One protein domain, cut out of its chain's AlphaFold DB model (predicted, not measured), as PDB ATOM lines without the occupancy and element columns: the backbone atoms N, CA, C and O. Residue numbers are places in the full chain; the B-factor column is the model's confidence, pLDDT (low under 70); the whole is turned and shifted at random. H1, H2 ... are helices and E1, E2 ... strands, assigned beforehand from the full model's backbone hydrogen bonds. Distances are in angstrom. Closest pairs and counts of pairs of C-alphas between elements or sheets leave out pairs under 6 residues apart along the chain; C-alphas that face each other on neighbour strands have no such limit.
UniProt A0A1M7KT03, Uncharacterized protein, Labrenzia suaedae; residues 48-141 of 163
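AT A GLANCE: This is residues 48 to 141 of the 163 residues of an uncharacterized protein of Labrenzia suaedae (UniProt A0A1M7KT03). A strongly twisted sheet of four strands, E2, E1, E5 and E6, has the helix H1 over one face, and the small hairpin of E3 and E4 crosses near one end of it, where E2 ends. After E6 a link of 14 residues leads past H1 to a short last helix, H2, set off from this body. The printed part has 94 residues, with elements in the order E1, E2, E3, E4, H1, E5, E6, H2, and is of the mixed class, helices and strands. Both sheets, E2 - E1 - E5 - E6 and E3 - E4, are antiparallel throughout. The whole is compact, with a radius of gyration of the C-alphas of 13.3 A and spans of 43 by 31 by 19 A.

HOW THE PARTS SIT: E1, residues 48 to 53, is an inner strand and forms a hairpin with E2, residues 59 to 65, an edge strand; N 50 and O 63 are within hydrogen-bond range at 2.8 A. On E1's other side is E5, residues 102 to 108, antiparallel at 148 degrees, with N 51 and O 104 2.8 A apart. E5 and the edge strand E6, residues 113 to 118, form a hairpin, with N 107 and O 114 2.8 A apart. E3, residues 73 to 78, and E4, residues 81 to 86, form a third hairpin, with N 76 and O 83 2.8 A apart. The closest C-alphas of E2 and E4 are those of Ile 65 and Val 85, 5.2 A apart. H1, residues 87 to 98, is on the four-stranded sheet at a height of 9.6 A, two layers with the helix on one face. It lies over E2 and E1, and only just over E5, with 3 of its C-alphas there. It runs along the strands, at 25 degrees to E1 on the local plane; its closest C-alphas with E5 are those of Ala 97 and Leu 103, 7.1 A apart. H2, residues 133 to 141, is not on that sheet and is only just apart from H1, at 8.0 A. In H1 and H2 every O i to N i+4 pair is within hydrogen-bond range.

IN THESE COORDINATES: E1 begins at C-alpha 48, (213.482, 154.803, 204.992), and is 16.3 A long; E2 is 17.8 A. E3 is 14.4 A and E4 16.0 A. H1 begins at C-alpha 87, (200.041, 159.495, 212.296), and is 17.1 A. E5 is 18.1 A, E6 13.9 A and H2 12.1 A, ending at C-alpha 141, (189.374, 154.344, 220.811).

THE WHOLE: The two C-alphas farthest apart are those of Asn 111 and Leu 134, at 44.2 A. The printed part has no cut. The link from E6 to H2, residues 119 to 132, is long; that from E2 to E3 is short, and the others are tight. The mean pLDDT of the printed part is 90.5, that of H2 is 76, and no printed residue is under 70.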
ATOM      1  N   PHE A  48     213.441 155.185 203.584       96.19
ATOM      2  CA  PHE A  48     213.482 154.803 204.992       96.19
ATOM      3  C   PHE A  48     212.205 154.078 205.407       96.19
ATOM      4  O   PHE A  48     211.090 154.475 205.061       96.19
ATOM      5  N   TYR A  49     212.360 153.014 206.190       97.12
ATOM      6  CA  TYR A  49     211.250 152.185 206.641       97.12
ATOM      7  C   TYR A  49     211.382 151.816 208.111       97.12
ATOM      8  O   TYR A  49     212.476 151.564 208.605       97.12
ATOM      9  N   ILE A  50     210.249 151.690 208.794       97.62
ATOM     10  CA  ILE A  50     210.148 150.944 210.046       97.62
ATOM     11  C   ILE A  50     209.681 149.535 209.689       97.62
ATOM     12  O   ILE A  50     208.590 149.365 209.144       97.62
ATOM     13  N   ARG A  51     210.492 148.520 209.986       97.69
ATOM     14  CA  ARG A  51     210.171 147.108 209.753       97.69
ATOM     15  C   ARG A  51     209.829 146.405 211.057       97.69
ATOM     16  O   ARG A  51     210.549 146.529 212.041       97.69
ATOM     17  N   SER A  52     208.782 145.589 211.004       98.00
ATOM     18  CA  SER A  52     208.355 144.696 212.076       98.00
ATOM     19  C   SER A  52     208.667 143.237 211.763       98.00
ATOM     20  O   SER A  52     208.383 142.742 210.662       98.00
ATOM     21  N   THR A  53     209.215 142.527 212.747       97.88
ATOM     22  CA  THR A  53     209.370 141.072 212.727       97.88
ATOM     23  C   THR A  53     208.700 140.423 213.933       97.88
ATOM     24  O   THR A  53     208.680 140.952 215.045       97.88
ATOM     25  N   ASN A  54     208.119 139.243 213.718       96.00
ATOM     26  CA  ASN A  54     207.525 138.468 214.801       96.00
ATOM     27  C   ASN A  54     208.610 137.857 215.715       96.00
ATOM     28  O   ASN A  54     209.808 137.931 215.443       96.00
ATOM     29  N   ARG A  55     208.185 137.183 216.790       91.75
ATOM     30  CA  ARG A  55     209.097 136.531 217.751       91.75
ATOM     31  C   ARG A  55     209.966 135.418 217.148       91.75
ATOM     32  O   ARG A  55     210.961 135.041 217.750       91.75
ATOM     33  N   GLN A  56     209.597 134.894 215.979       94.81
ATOM     34  CA  GLN A  56     210.373 133.897 215.234       94.81
ATOM     35  C   GLN A  56     211.348 134.550 214.235       94.81
ATOM     36  O   GLN A  56     211.973 133.853 213.443       94.81
ATOM     37  N   GLY A  57     211.460 135.884 214.238       94.19
ATOM     38  CA  GLY A  57     212.306 136.643 213.317       94.19
ATOM     39  C   GLY A  57     211.731 136.776 211.906       94.19
ATOM     40  O   GLY A  57     212.395 137.327 211.031       94.19
ATOM     41  N   GLN A  58     210.507 136.307 211.661       96.38
ATOM     42  CA  GLN A  58     209.881 136.405 210.346       96.38
ATOM     43  C   GLN A  58     209.344 137.814 210.121       96.38
ATOM     44  O   GLN A  58     208.798 138.441 211.033       96.38
ATOM     45  N   PHE A  59     209.468 138.289 208.884       96.31
ATOM     46  CA  PHE A  59     208.877 139.546 208.448       96.31
ATOM     47  C   PHE A  59     207.366 139.571 208.709       96.31
ATOM     48  O   PHE A  59     206.667 138.595 208.434       96.31
ATOM     49  N   HIS A  60     206.870 140.699 209.217       95.62
ATOM     50  CA  HIS A  60     205.440 140.929 209.369       95.62
ATOM     51  C   HIS A  60     204.916 142.065 208.494       95.62
ATOM     52  O   HIS A  60     203.966 141.862 207.744       95.62
ATOM     53  N   ALA A  61     205.509 143.252 208.620       96.06
ATOM     54  CA  ALA A  61     205.068 144.459 207.932       96.06
ATOM     55  C   ALA A  61     206.191 145.508 207.899       96.06
ATOM     56  O   ALA A  61     207.152 145.428 208.672       96.06
ATOM     57  N   TYR A  62     206.063 146.487 207.005       96.06
ATOM     58  CA  TYR A  62     206.889 147.691 206.978       96.06
ATOM     59  C   TYR A  62     206.014 148.924 206.754       96.06
ATOM     60  O   TYR A  62     204.995 148.845 206.069       96.06
ATOM     61  N   HIS A  63     206.430 150.061 207.298       97.19
ATOM     62  CA  HIS A  63     205.841 151.372 207.035       97.19
ATOM     63  C   HIS A  63     206.943 152.332 206.585       97.19
ATOM     64  O   HIS A  63     208.009 152.365 207.193       97.19
ATOM     65  N   GLN A  64     206.694 153.101 205.524       95.81
ATOM     66  CA  GLN A  64     207.649 154.098 205.038       95.81
ATOM     67  C   GLN A  64     207.643 155.339 205.936       95.81
ATOM     68  O   GLN A  64     206.588 155.774 206.412       95.81
ATOM     69  N   ILE A  65     208.827 155.909 206.134       95.81
ATOM     70  CA  ILE A  65     209.054 157.223 206.733       95.81
ATOM     71  C   ILE A  65     209.873 158.059 205.749       95.81
ATOM     72  O   ILE A  65     210.642 157.516 204.958       95.81
ATOM     73  N   LEU A  66     209.681 159.372 205.756       95.38
ATOM     74  CA  LEU A  66     210.239 160.244 204.725       95.38
ATOM     75  C   LEU A  66     211.364 161.096 205.300       95.38
ATOM     76  O   LEU A  66     211.272 161.577 206.427       95.38
ATOM     77  N   SER A  67     212.414 161.315 204.518       94.06
ATOM     78  CA  SER A  67     213.475 162.274 204.843       94.06
ATOM     79  C   SER A  67     213.048 163.727 204.614       94.06
ATOM     80  O   SER A  67     213.674 164.641 205.145       94.06
ATOM     81  N   GLU A  68     211.969 163.947 203.858       92.94
ATOM     82  CA  GLU A  68     211.492 165.268 203.456       92.94
ATOM     83  C   GLU A  68     210.046 165.539 203.904       92.94
ATOM     84  O   GLU A  68     209.242 164.604 204.008       92.94
ATOM     85  N   PRO A  69     209.685 166.815 204.151       93.31
ATOM     86  CA  PRO A  69     208.338 167.186 204.555       93.31
ATOM     87  C   PRO A  69     207.280 166.830 203.517       93.31
ATOM     88  O   PRO A  69     207.361 167.229 202.356       93.31
ATOM     89  N   GLN A  70     206.209 166.177 203.969       91.94
ATOM     90  CA  GLN A  70     205.035 165.900 203.150       91.94
ATOM     91  C   GLN A  70     203.751 166.308 203.873       91.94
ATOM     92  O   GLN A  70     203.580 166.111 205.077       91.94
ATOM     93  N   LYS A  71     202.793 166.861 203.121       90.12
ATOM     94  CA  LYS A  71     201.480 167.231 203.659       90.12
ATOM     95  C   LYS A  71     200.801 166.020 204.310       90.12
ATOM     96  O   LYS A  71     200.603 164.997 203.662       90.12
ATOM     97  N   GLY A  72     200.382 166.183 205.565       86.88
ATOM     98  CA  GLY A  72     199.714 165.135 206.347       86.88
ATOM     99  C   GLY A  72     200.663 164.235 207.143       86.88
ATOM    100  O   GLY A  72     200.186 163.393 207.902       86.88
ATOM    101  N   PHE A  73     201.973 164.435 207.008       92.19
ATOM    102  CA  PHE A  73     202.990 163.810 207.842       92.19
ATOM    103  C   PHE A  73     203.392 164.778 208.954       92.19
ATOM    104  O   PHE A  73     203.273 165.996 208.815       92.19
ATOM    105  N   ILE A  74     203.845 164.219 210.064       91.19
ATOM    106  CA  ILE A  74     204.346 164.959 211.217       91.19
ATOM    107  C   ILE A  74     205.849 164.750 211.352       91.19
ATOM    108  O   ILE A  74     206.376 163.715 210.947       91.19
ATOM    109  N   GLU A  75     206.523 165.732 211.929       92.38
ATOM    110  CA  GLU A  75     207.941 165.639 212.244       92.38
ATOM    111  C   GLU A  75     208.158 164.701 213.439       92.38
ATOM    112  O   GLU A  75     207.450 164.794 214.442       92.38
ATOM    113  N   ALA A  76     209.118 163.786 213.331       92.38
ATOM    114  CA  ALA A  76     209.462 162.838 214.381       92.38
ATOM    115  C   ALA A  76     210.963 162.521 214.350       92.38
ATOM    116  O   ALA A  76     211.550 162.401 213.273       92.38
ATOM    117  N   GLN A  77     211.591 162.359 215.517       93.56
ATOM    118  CA  GLN A  77     212.996 161.954 215.601       93.56
ATOM    119  C   GLN A  77     213.127 160.439 215.755       93.56
ATOM    120  O   GLN A  77     212.651 159.867 216.731       93.56
ATOM    121  N   TYR A  78     213.826 159.806 214.814       94.25
ATOM    122  CA  TYR A  78     214.268 158.419 214.921       94.25
ATOM    123  C   TYR A  78     215.764 158.323 214.636       94.25
ATOM    124  O   TYR A  78     216.262 158.931 213.693       94.25
ATOM    125  N   CYS A  79     216.479 157.509 215.405       93.44
ATOM    126  CA  CYS A  79     217.905 157.241 215.231       93.44
ATOM    127  C   CYS A  79     218.753 158.530 215.119       93.44
ATOM    128  O   CYS A  79     219.595 158.635 214.223       93.44
ATOM    129  N   ASP A  80     218.476 159.529 215.967       92.62
ATOM    130  CA  ASP A  80     219.110 160.861 215.958       92.62
ATOM    131  C   ASP A  80     218.926 161.651 214.645       92.62
ATOM    132  O   ASP A  80     219.742 162.502 214.281       92.62
ATOM    133  N   ARG A  81     217.859 161.357 213.893       93.69
ATOM    134  CA  ARG A  81     217.518 162.006 212.623       93.69
ATOM    135  C   ARG A  81     216.052 162.399 212.594       93.69
ATOM    136  O   ARG A  81     215.192 161.684 213.102       93.69
ATOM    137  N   THR A  82     215.768 163.522 211.949       93.62
ATOM    138  CA  THR A  82     214.398 163.964 211.704       93.62
ATOM    139  C   THR A  82     213.813 163.234 210.501       93.62
ATOM    140  O   THR A  82     214.411 163.217 209.427       93.62
ATOM    141  N   PHE A  83     212.618 162.681 210.682       95.19
ATOM    142  CA  PHE A  83     211.799 162.086 209.637       95.19
ATOM    143  C   PHE A  83     210.395 162.681 209.654       95.19
ATOM    144  O   PHE A  83     209.922 163.203 210.662       95.19
ATOM    145  N   TRP A  84     209.704 162.536 208.531       94.69
ATOM    146  CA  TRP A  84     208.298 162.862 208.387       94.69
ATOM    147  C   TRP A  84     207.498 161.572 208.342       94.69
ATOM    148  O   TRP A  84     207.716 160.711 207.485       94.69
ATOM    149  N   VAL A  85     206.584 161.415 209.300       94.56
ATOM    150  CA  VAL A  85     205.887 160.153 209.567       94.56
ATOM    151  C   VAL A  85     204.378 160.361 209.583       94.56
ATOM    152  O   VAL A  85     203.871 161.356 210.090       94.56
ATOM    153  N   ALA A  86     203.631 159.426 209.000       92.94
ATOM    154  CA  ALA A  86     202.176 159.456 209.069       92.94
ATOM    155  C   ALA A  86     201.702 159.130 210.496       92.94
ATOM    156  O   ALA A  86     202.257 158.244 211.147       92.94
ATOM    157  N   LYS A  87     200.627 159.779 210.968       89.94
ATOM    158  CA  LYS A  87     200.041 159.495 212.296       89.94
ATOM    159  C   LYS A  87     199.733 158.000 212.478       89.94
ATOM    160  O   LYS A  87     200.078 157.419 213.504       89.94
ATOM    161  N   ASP A  88     199.177 157.367 211.444       90.12
ATOM    162  CA  ASP A  88     198.862 155.932 211.436       90.12
ATOM    163  C   ASP A  88     200.106 155.048 211.582       90.12
ATOM    164  O   ASP A  88     200.033 153.987 212.197       90.12
ATOM    165  N   THR A  89     201.261 155.491 211.073       94.00
ATOM    166  CA  THR A  89     202.530 154.778 211.255       94.00
ATOM    167  C   THR A  89     202.972 154.806 212.712       94.00
ATOM    168  O   THR A  89     203.403 153.775 213.214       94.00
ATOM    169  N   VAL A  90     202.819 155.925 213.429       92.19
ATOM    170  CA  VAL A  90     203.179 155.961 214.859       92.19
ATOM    171  C   VAL A  90     202.254 155.064 215.683       92.19
ATOM    172  O   VAL A  90     202.724 154.301 216.526       92.19
ATOM    173  N   ILE A  91     200.949 155.084 215.395       90.62
ATOM    174  CA  ILE A  91     199.976 154.185 216.036       90.62
ATOM    175  C   ILE A  91     200.333 152.721 215.766       90.62
ATOM    176  O   ILE A  91     200.346 151.903 216.685       90.62
ATOM    177  N   TRP A  92     200.645 152.389 214.513       94.06
ATOM    178  CA  TRP A  92     201.066 151.049 214.126       94.06
ATOM    179  C   TRP A  92     202.333 150.608 214.873       94.06
ATOM    180  O   TRP A  92     202.340 149.518 215.438       94.06
ATOM    181  N   THR A  93     203.354 151.465 214.967       94.81
ATOM    182  CA  THR A  93     204.601 151.170 215.692       94.81
ATOM    183  C   THR A  93     204.333 150.826 217.161       94.81
ATOM    184  O   THR A  93     204.857 149.834 217.667       94.81
ATOM    185  N   GLN A  94     203.468 151.584 217.840       92.31
ATOM    186  CA  GLN A  94     203.096 151.302 219.232       92.31
ATOM    187  C   GLN A  94     202.342 149.969 219.365       92.31
ATOM    188  O   GLN A  94     202.654 149.161 220.239       92.31
ATOM    189  N   ASN A  95     201.409 149.680 218.455       91.31
ATOM    190  CA  ASN A  95     200.663 148.417 218.463       91.31
ATOM    191  C   ASN A  95     201.567 147.197 218.224       91.31
ATOM    192  O   ASN A  95     201.394 146.152 218.851       91.31
ATOM    193  N   GLU A  96     202.538 147.310 217.319       94.69
ATOM    194  CA  GLU A  96     203.483 146.231 217.038       94.69
ATOM    195  C   GLU A  96     204.417 145.977 218.228       94.69
ATOM    196  O   GLU A  96     204.683 144.818 218.564       94.69
ATOM    197  N   ALA A  97     204.854 147.042 218.906       94.00
ATOM    198  CA  ALA A  97     205.636 146.938 220.132       94.00
ATOM    199  C   ALA A  97     204.845 146.258 221.261       94.00
ATOM    200  O   ALA A  97     205.348 145.327 221.889       94.00
ATOM    201  N   GLU A  98     203.586 146.648 221.474       93.00
ATOM    202  CA  GLU A  98     202.690 146.015 222.455       93.00
ATOM    203  C   GLU A  98     202.420 144.536 222.143       93.00
ATOM    204  O   GLU A  98     202.333 143.706 223.049       93.00
ATOM    205  N   ALA A  99     202.359 144.168 220.859       93.19
ATOM    206  CA  ALA A  99     202.271 142.773 220.428       93.19
ATOM    207  C   ALA A  99     203.567 141.967 220.696       93.19
ATOM    208  O   ALA A  99     203.615 140.750 220.470       93.19
ATOM    209  N   GLY A 100     204.625 142.612 221.199       94.69
ATOM    210  CA  GLY A 100     205.918 142.004 221.497       94.69
ATOM    211  C   GLY A 100     206.695 141.633 220.239       94.69
ATOM    212  O   GLY A 100     207.322 140.569 220.196       94.69
ATOM    213  N   ARG A 101     206.582 142.455 219.191       96.19
ATOM    214  CA  ARG A 101     207.337 142.314 217.943       96.19
ATOM    215  C   ARG A 101     208.598 143.156 217.993       96.19
ATOM    216  O   ARG A 101     208.662 144.150 218.710       96.19
ATOM    217  N   LYS A 102     209.599 142.756 217.208       97.75
ATOM    218  CA  LYS A 102     210.834 143.523 217.068       97.75
ATOM    219  C   LYS A 102     210.659 144.547 215.953       97.75
ATOM    220  O   LYS A 102     210.290 144.186 214.836       97.75
ATOM    221  N   LEU A 103     210.954 145.803 216.266       98.00
ATOM    222  CA  LEU A 103     210.898 146.919 215.333       98.00
ATOM    223  C   LEU A 103     212.304 147.457 215.082       98.00
ATOM    224  O   LEU A 103     213.104 147.591 216.008       98.00
ATOM    225  N   VAL A 104     212.602 147.763 213.823       97.88
ATOM    226  CA  VAL A 104     213.861 148.396 213.415       97.88
ATOM    227  C   VAL A 104     213.594 149.462 212.366       97.88
ATOM    228  O   VAL A 104     212.723 149.285 211.515       97.88
ATOM    229  N   VAL A 105     214.357 150.549 212.407       97.44
ATOM    230  CA  VAL A 105     214.414 151.509 211.301       97.44
ATOM    231  C   VAL A 105     215.488 151.040 210.336       97.44
ATOM    232  O   VAL A 105     216.605 150.740 210.755       97.44
ATOM    233  N   GLU A 106     215.175 150.980 209.049       96.25
ATOM    234  CA  GLU A 106     216.116 150.612 207.998       96.25
ATOM    235  C   GLU A 106     216.137 151.644 206.873       96.25
ATOM    236  O   GLU A 106     215.104 152.198 206.502       96.25
ATOM    237  N   ALA A 107     217.335 151.892 206.349       95.06
ATOM    238  CA  ALA A 107     217.543 152.568 205.080       95.06
ATOM    239  C   ALA A 107     217.646 151.502 203.987       95.06
ATOM    240  O   ALA A 107     218.361 150.507 204.148       95.06
ATOM    241  N   ASN A 108     216.911 151.704 202.906       90.62
ATOM    242  CA  ASN A 108     216.943 150.885 201.712       90.62
ATOM    243  C   ASN A 108     217.590 151.715 200.605       90.62
ATOM    244  O   ASN A 108     216.986 152.668 200.114       90.62
ATOM    245  N   ASP A 109     218.812 151.348 200.239       85.19
ATOM    246  CA  ASP A 109     219.462 151.872 199.045       85.19
ATOM    247  C   ASP A 109     219.308 150.875 197.882       85.19
ATOM    248  O   ASP A 109     218.616 149.858 197.985       85.19
ATOM    249  N   LEU A 110     219.908 151.177 196.728       78.44
ATOM    250  CA  LEU A 110     219.784 150.334 195.534       78.44
ATOM    251  C   LEU A 110     220.351 148.911 195.709       78.44
ATOM    252  O   LEU A 110     219.988 148.029 194.932       78.44
ATOM    253  N   ASN A 111     221.247 148.684 196.672       82.44
ATOM    254  CA  ASN A 111     222.042 147.460 196.782       82.44
ATOM    255  C   ASN A 111     221.933 146.768 198.149       82.44
ATOM    256  O   ASN A 111     222.173 145.562 198.230       82.44
ATOM    257  N   GLU A 112     221.583 147.489 199.214       87.94
ATOM    258  CA  GLU A 112     221.525 146.961 200.571       87.94
ATOM    259  C   GLU A 112     220.399 147.559 201.426       87.94
ATOM    260  O   GLU A 112     219.929 148.684 201.251       87.94
ATOM    261  N   ARG A 113     219.976 146.759 202.412       90.88
ATOM    262  CA  ARG A 113     219.154 147.216 203.532       90.88
ATOM    263  C   ARG A 113     220.019 147.331 204.766       90.88
ATOM    264  O   ARG A 113     220.506 146.324 205.284       90.88
ATOM    265  N   ARG A 114     220.150 148.547 205.274       94.06
ATOM    266  CA  ARG A 114     220.945 148.849 206.459       94.06
ATOM    267  C   ARG A 114     220.039 149.233 207.616       94.06
ATOM    268  O   ARG A 114     219.303 150.212 207.537       94.06
ATOM    269  N   VAL A 115     220.132 148.496 208.720       96.00
ATOM    270  CA  VAL A 115     219.466 148.869 209.974       96.00
ATOM    271  C   VAL A 115     220.140 150.119 210.544       96.00
ATOM    272  O   VAL A 115     221.354 150.135 210.732       96.00
ATOM    273  N   LEU A 116     219.349 151.161 210.800       95.38
ATOM    274  CA  LEU A 116     219.797 152.415 211.404       95.38
ATOM    275  C   LEU A 116     219.739 152.351 212.930       95.38
ATOM    276  O   LEU A 116     220.717 152.687 213.592       95.38
ATOM    277  N   CYS A 117     218.610 151.911 213.486       96.44
ATOM    278  CA  CYS A 117     218.464 151.682 214.919       96.44
ATOM    279  C   CYS A 117     217.366 150.660 215.231       96.44
ATOM    280  O   CYS A 117     216.505 150.355 214.399       96.44
ATOM    281  N   GLU A 118     217.423 150.126 216.448       96.69
ATOM    282  CA  GLU A 118     216.405 149.246 217.015       96.69
ATOM    283  C   GLU A 118     215.454 150.037 217.923       96.69
ATOM    284  O   GLU A 118     215.742 151.168 218.318       96.69
ATOM    285  N   ASP A 119     214.311 149.433 218.231       95.00
ATOM    286  CA  ASP A 119     213.321 149.947 219.179       95.00
ATOM    287  C   ASP A 119     212.803 151.381 218.911       95.00
ATOM    288  O   ASP A 119     212.728 152.201 219.836       95.00
ATOM    289  N   PRO A 120     212.378 151.717 217.673       94.19
ATOM    290  CA  PRO A 120     211.877 153.053 217.332       94.19
ATOM    291  C   PRO A 120     210.672 153.503 218.173       94.19
ATOM    292  O   PRO A 120     210.511 154.695 218.419       94.19
ATOM    293  N   GLN A 121     209.856 152.575 218.679       92.06
ATOM    294  CA  GLN A 121     208.712 152.865 219.553       92.06
ATOM    295  C   GLN A 121     209.083 153.631 220.832       92.06
ATOM    296  O   GLN A 121     208.217 154.238 221.457       92.06
ATOM    297  N   THR A 122     210.351 153.554 221.249       92.81
ATOM    298  CA  THR A 122     210.858 154.204 222.467       92.81
ATOM    299  C   THR A 122     211.227 155.667 222.251       92.81
ATOM    300  O   THR A 122     211.402 156.397 223.222       92.81
ATOM    301  N   GLN A 123     211.349 156.087 220.990       91.62
ATOM    302  CA  GLN A 123     211.823 157.415 220.607       91.62
ATOM    303  C   GLN A 123     210.666 158.349 220.250       91.62
ATOM    304  O   GLN A 123     210.777 159.554 220.441       91.62
ATOM    305  N   VAL A 124     209.560 157.790 219.746       88.25
ATOM    306  CA  VAL A 124     208.375 158.548 219.334       88.25
ATOM    307  C   VAL A 124     207.122 157.885 219.887       88.25
ATOM    308  O   VAL A 124     206.776 156.746 219.549       88.25
ATOM    309  N   THR A 125     206.417 158.627 220.728       83.31
ATOM    310  CA  THR A 125     205.177 158.215 221.376       83.31
ATOM    311  C   THR A 125     203.966 158.905 220.750       83.31
ATOM    312  O   THR A 125     204.084 159.844 219.964       83.31
ATOM    313  N   LEU A 126     202.762 158.433 221.088       79.88
ATOM    314  CA  LEU A 126     201.525 159.095 220.655       79.88
ATOM    315  C   LEU A 126     201.372 160.506 221.240       79.88
ATOM    316  O   LEU A 126     200.659 161.326 220.663       79.88
ATOM    317  N   ASP A 127     202.023 160.775 222.369       76.88
ATOM    318  CA  ASP A 127     201.962 162.072 223.037       76.88
ATOM    319  C   ASP A 127     202.844 163.108 222.302       76.88
ATOM    320  O   ASP A 127     202.534 164.298 222.305       76.88
ATOM    321  N   ASP A 128     203.856 162.652 221.552       72.62
ATOM    322  CA  ASP A 128     204.743 163.500 220.735       72.62
ATOM    323  C   ASP A 128     204.090 163.989 219.430       72.62
ATOM    324  O   ASP A 128     204.628 164.843 218.729       72.62
ATOM    325  N   LEU A 129     202.897 163.487 219.094       75.25
ATOM    326  CA  LEU A 129     202.187 163.824 217.856       75.25
ATOM    327  C   LEU A 129     201.581 165.242 217.861       75.25
ATOM    328  O   LEU A 129     200.943 165.633 216.879       75.25
ATOM    329  N   GLY A 130     201.713 165.988 218.965       72.75
ATOM    330  CA  GLY A 130     201.145 167.332 219.123       72.75
ATOM    331  C   GLY A 130     199.619 167.364 218.992       72.75
ATOM    332  O   GLY A 130     199.041 168.381 218.605       72.75
ATOM    333  N   LEU A 131     198.961 166.231 219.249       74.81
ATOM    334  CA  LEU A 131     197.514 166.096 219.145       74.81
ATOM    335  C   LEU A 131     196.852 166.657 220.395       74.81
ATOM    336  O   LEU A 131     197.354 166.500 221.503       74.81
ATOM    337  N   ASN A 132     195.685 167.270 220.222       79.25
ATOM    338  CA  ASN A 132     194.845 167.598 221.368       79.25
ATOM    339  C   ASN A 132     194.296 166.310 222.016       79.25
ATOM    340  O   ASN A 132     194.153 165.278 221.353       79.25
ATOM    341  N   ASP A 133     193.932 166.392 223.297       77.56
ATOM    342  CA  ASP A 133     193.456 165.247 224.088       77.56
ATOM    343  C   ASP A 133     192.274 164.511 223.443       77.56
ATOM    344  O   ASP A 133     192.169 163.287 223.531       77.56
ATOM    345  N   LEU A 134     191.385 165.244 222.763       77.69
ATOM    346  CA  LEU A 134     190.214 164.679 222.094       77.69
ATOM    347  C   LEU A 134     190.612 163.822 220.883       77.69
ATOM    348  O   LEU A 134     190.068 162.737 220.674       77.69
ATOM    349  N   GLU A 135     191.562 164.300 220.084       76.56
ATOM    350  CA  GLU A 135     192.083 163.587 218.922       76.56
ATOM    351  C   GLU A 135     192.887 162.361 219.360       76.56
ATOM    352  O   GLU A 135     192.666 161.267 218.842       76.56
ATOM    353  N   LEU A 136     193.716 162.501 220.396       76.25
ATOM    354  CA  LEU A 136     194.442 161.390 221.000       76.25
ATOM    355  C   LEU A 136     193.494 160.318 221.569       76.25
ATOM    356  O   LEU A 136     193.677 159.126 221.313       76.25
ATOM    357  N   ALA A 137     192.437 160.723 222.281       75.69
ATOM    358  CA  ALA A 137     191.409 159.814 222.787       75.69
ATOM    359  C   ALA A 137     190.680 159.079 221.653       75.69
ATOM    360  O   ALA A 137     190.443 157.876 221.748       75.69
ATOM    361  N   ARG A 138     190.378 159.771 220.549       79.44
ATOM    362  CA  ARG A 138     189.754 159.161 219.369       79.44
ATOM    363  C   ARG A 138     190.665 158.133 218.703       79.44
ATOM    364  O   ARG A 138     190.176 157.089 218.279       79.44
ATOM    365  N   LEU A 139     191.968 158.396 218.617       75.44
ATOM    366  CA  LEU A 139     192.934 157.442 218.065       75.44
ATOM    367  C   LEU A 139     193.092 156.208 218.961       75.44
ATOM    368  O   LEU A 139     193.127 155.090 218.452       75.44
ATOM    369  N   ARG A 140     193.096 156.389 220.288       72.94
ATOM    370  CA  ARG A 140     193.094 155.280 221.259       72.94
ATOM    371  C   ARG A 140     191.805 154.444 221.173       72.94
ATOM    372  O   ARG A 140     191.880 153.226 221.119       72.94
ATOM    373  N   GLN A 141     190.636 155.069 221.033       71.50
ATOM    374  CA  GLN A 141     189.374 154.344 220.811       71.50
ATOM    375  C   GLN A 141     189.325 153.638 219.449       71.50
ATOM    376  O   GLN A 141     188.780 152.542 219.330       71.50
TER     377      GLN A 141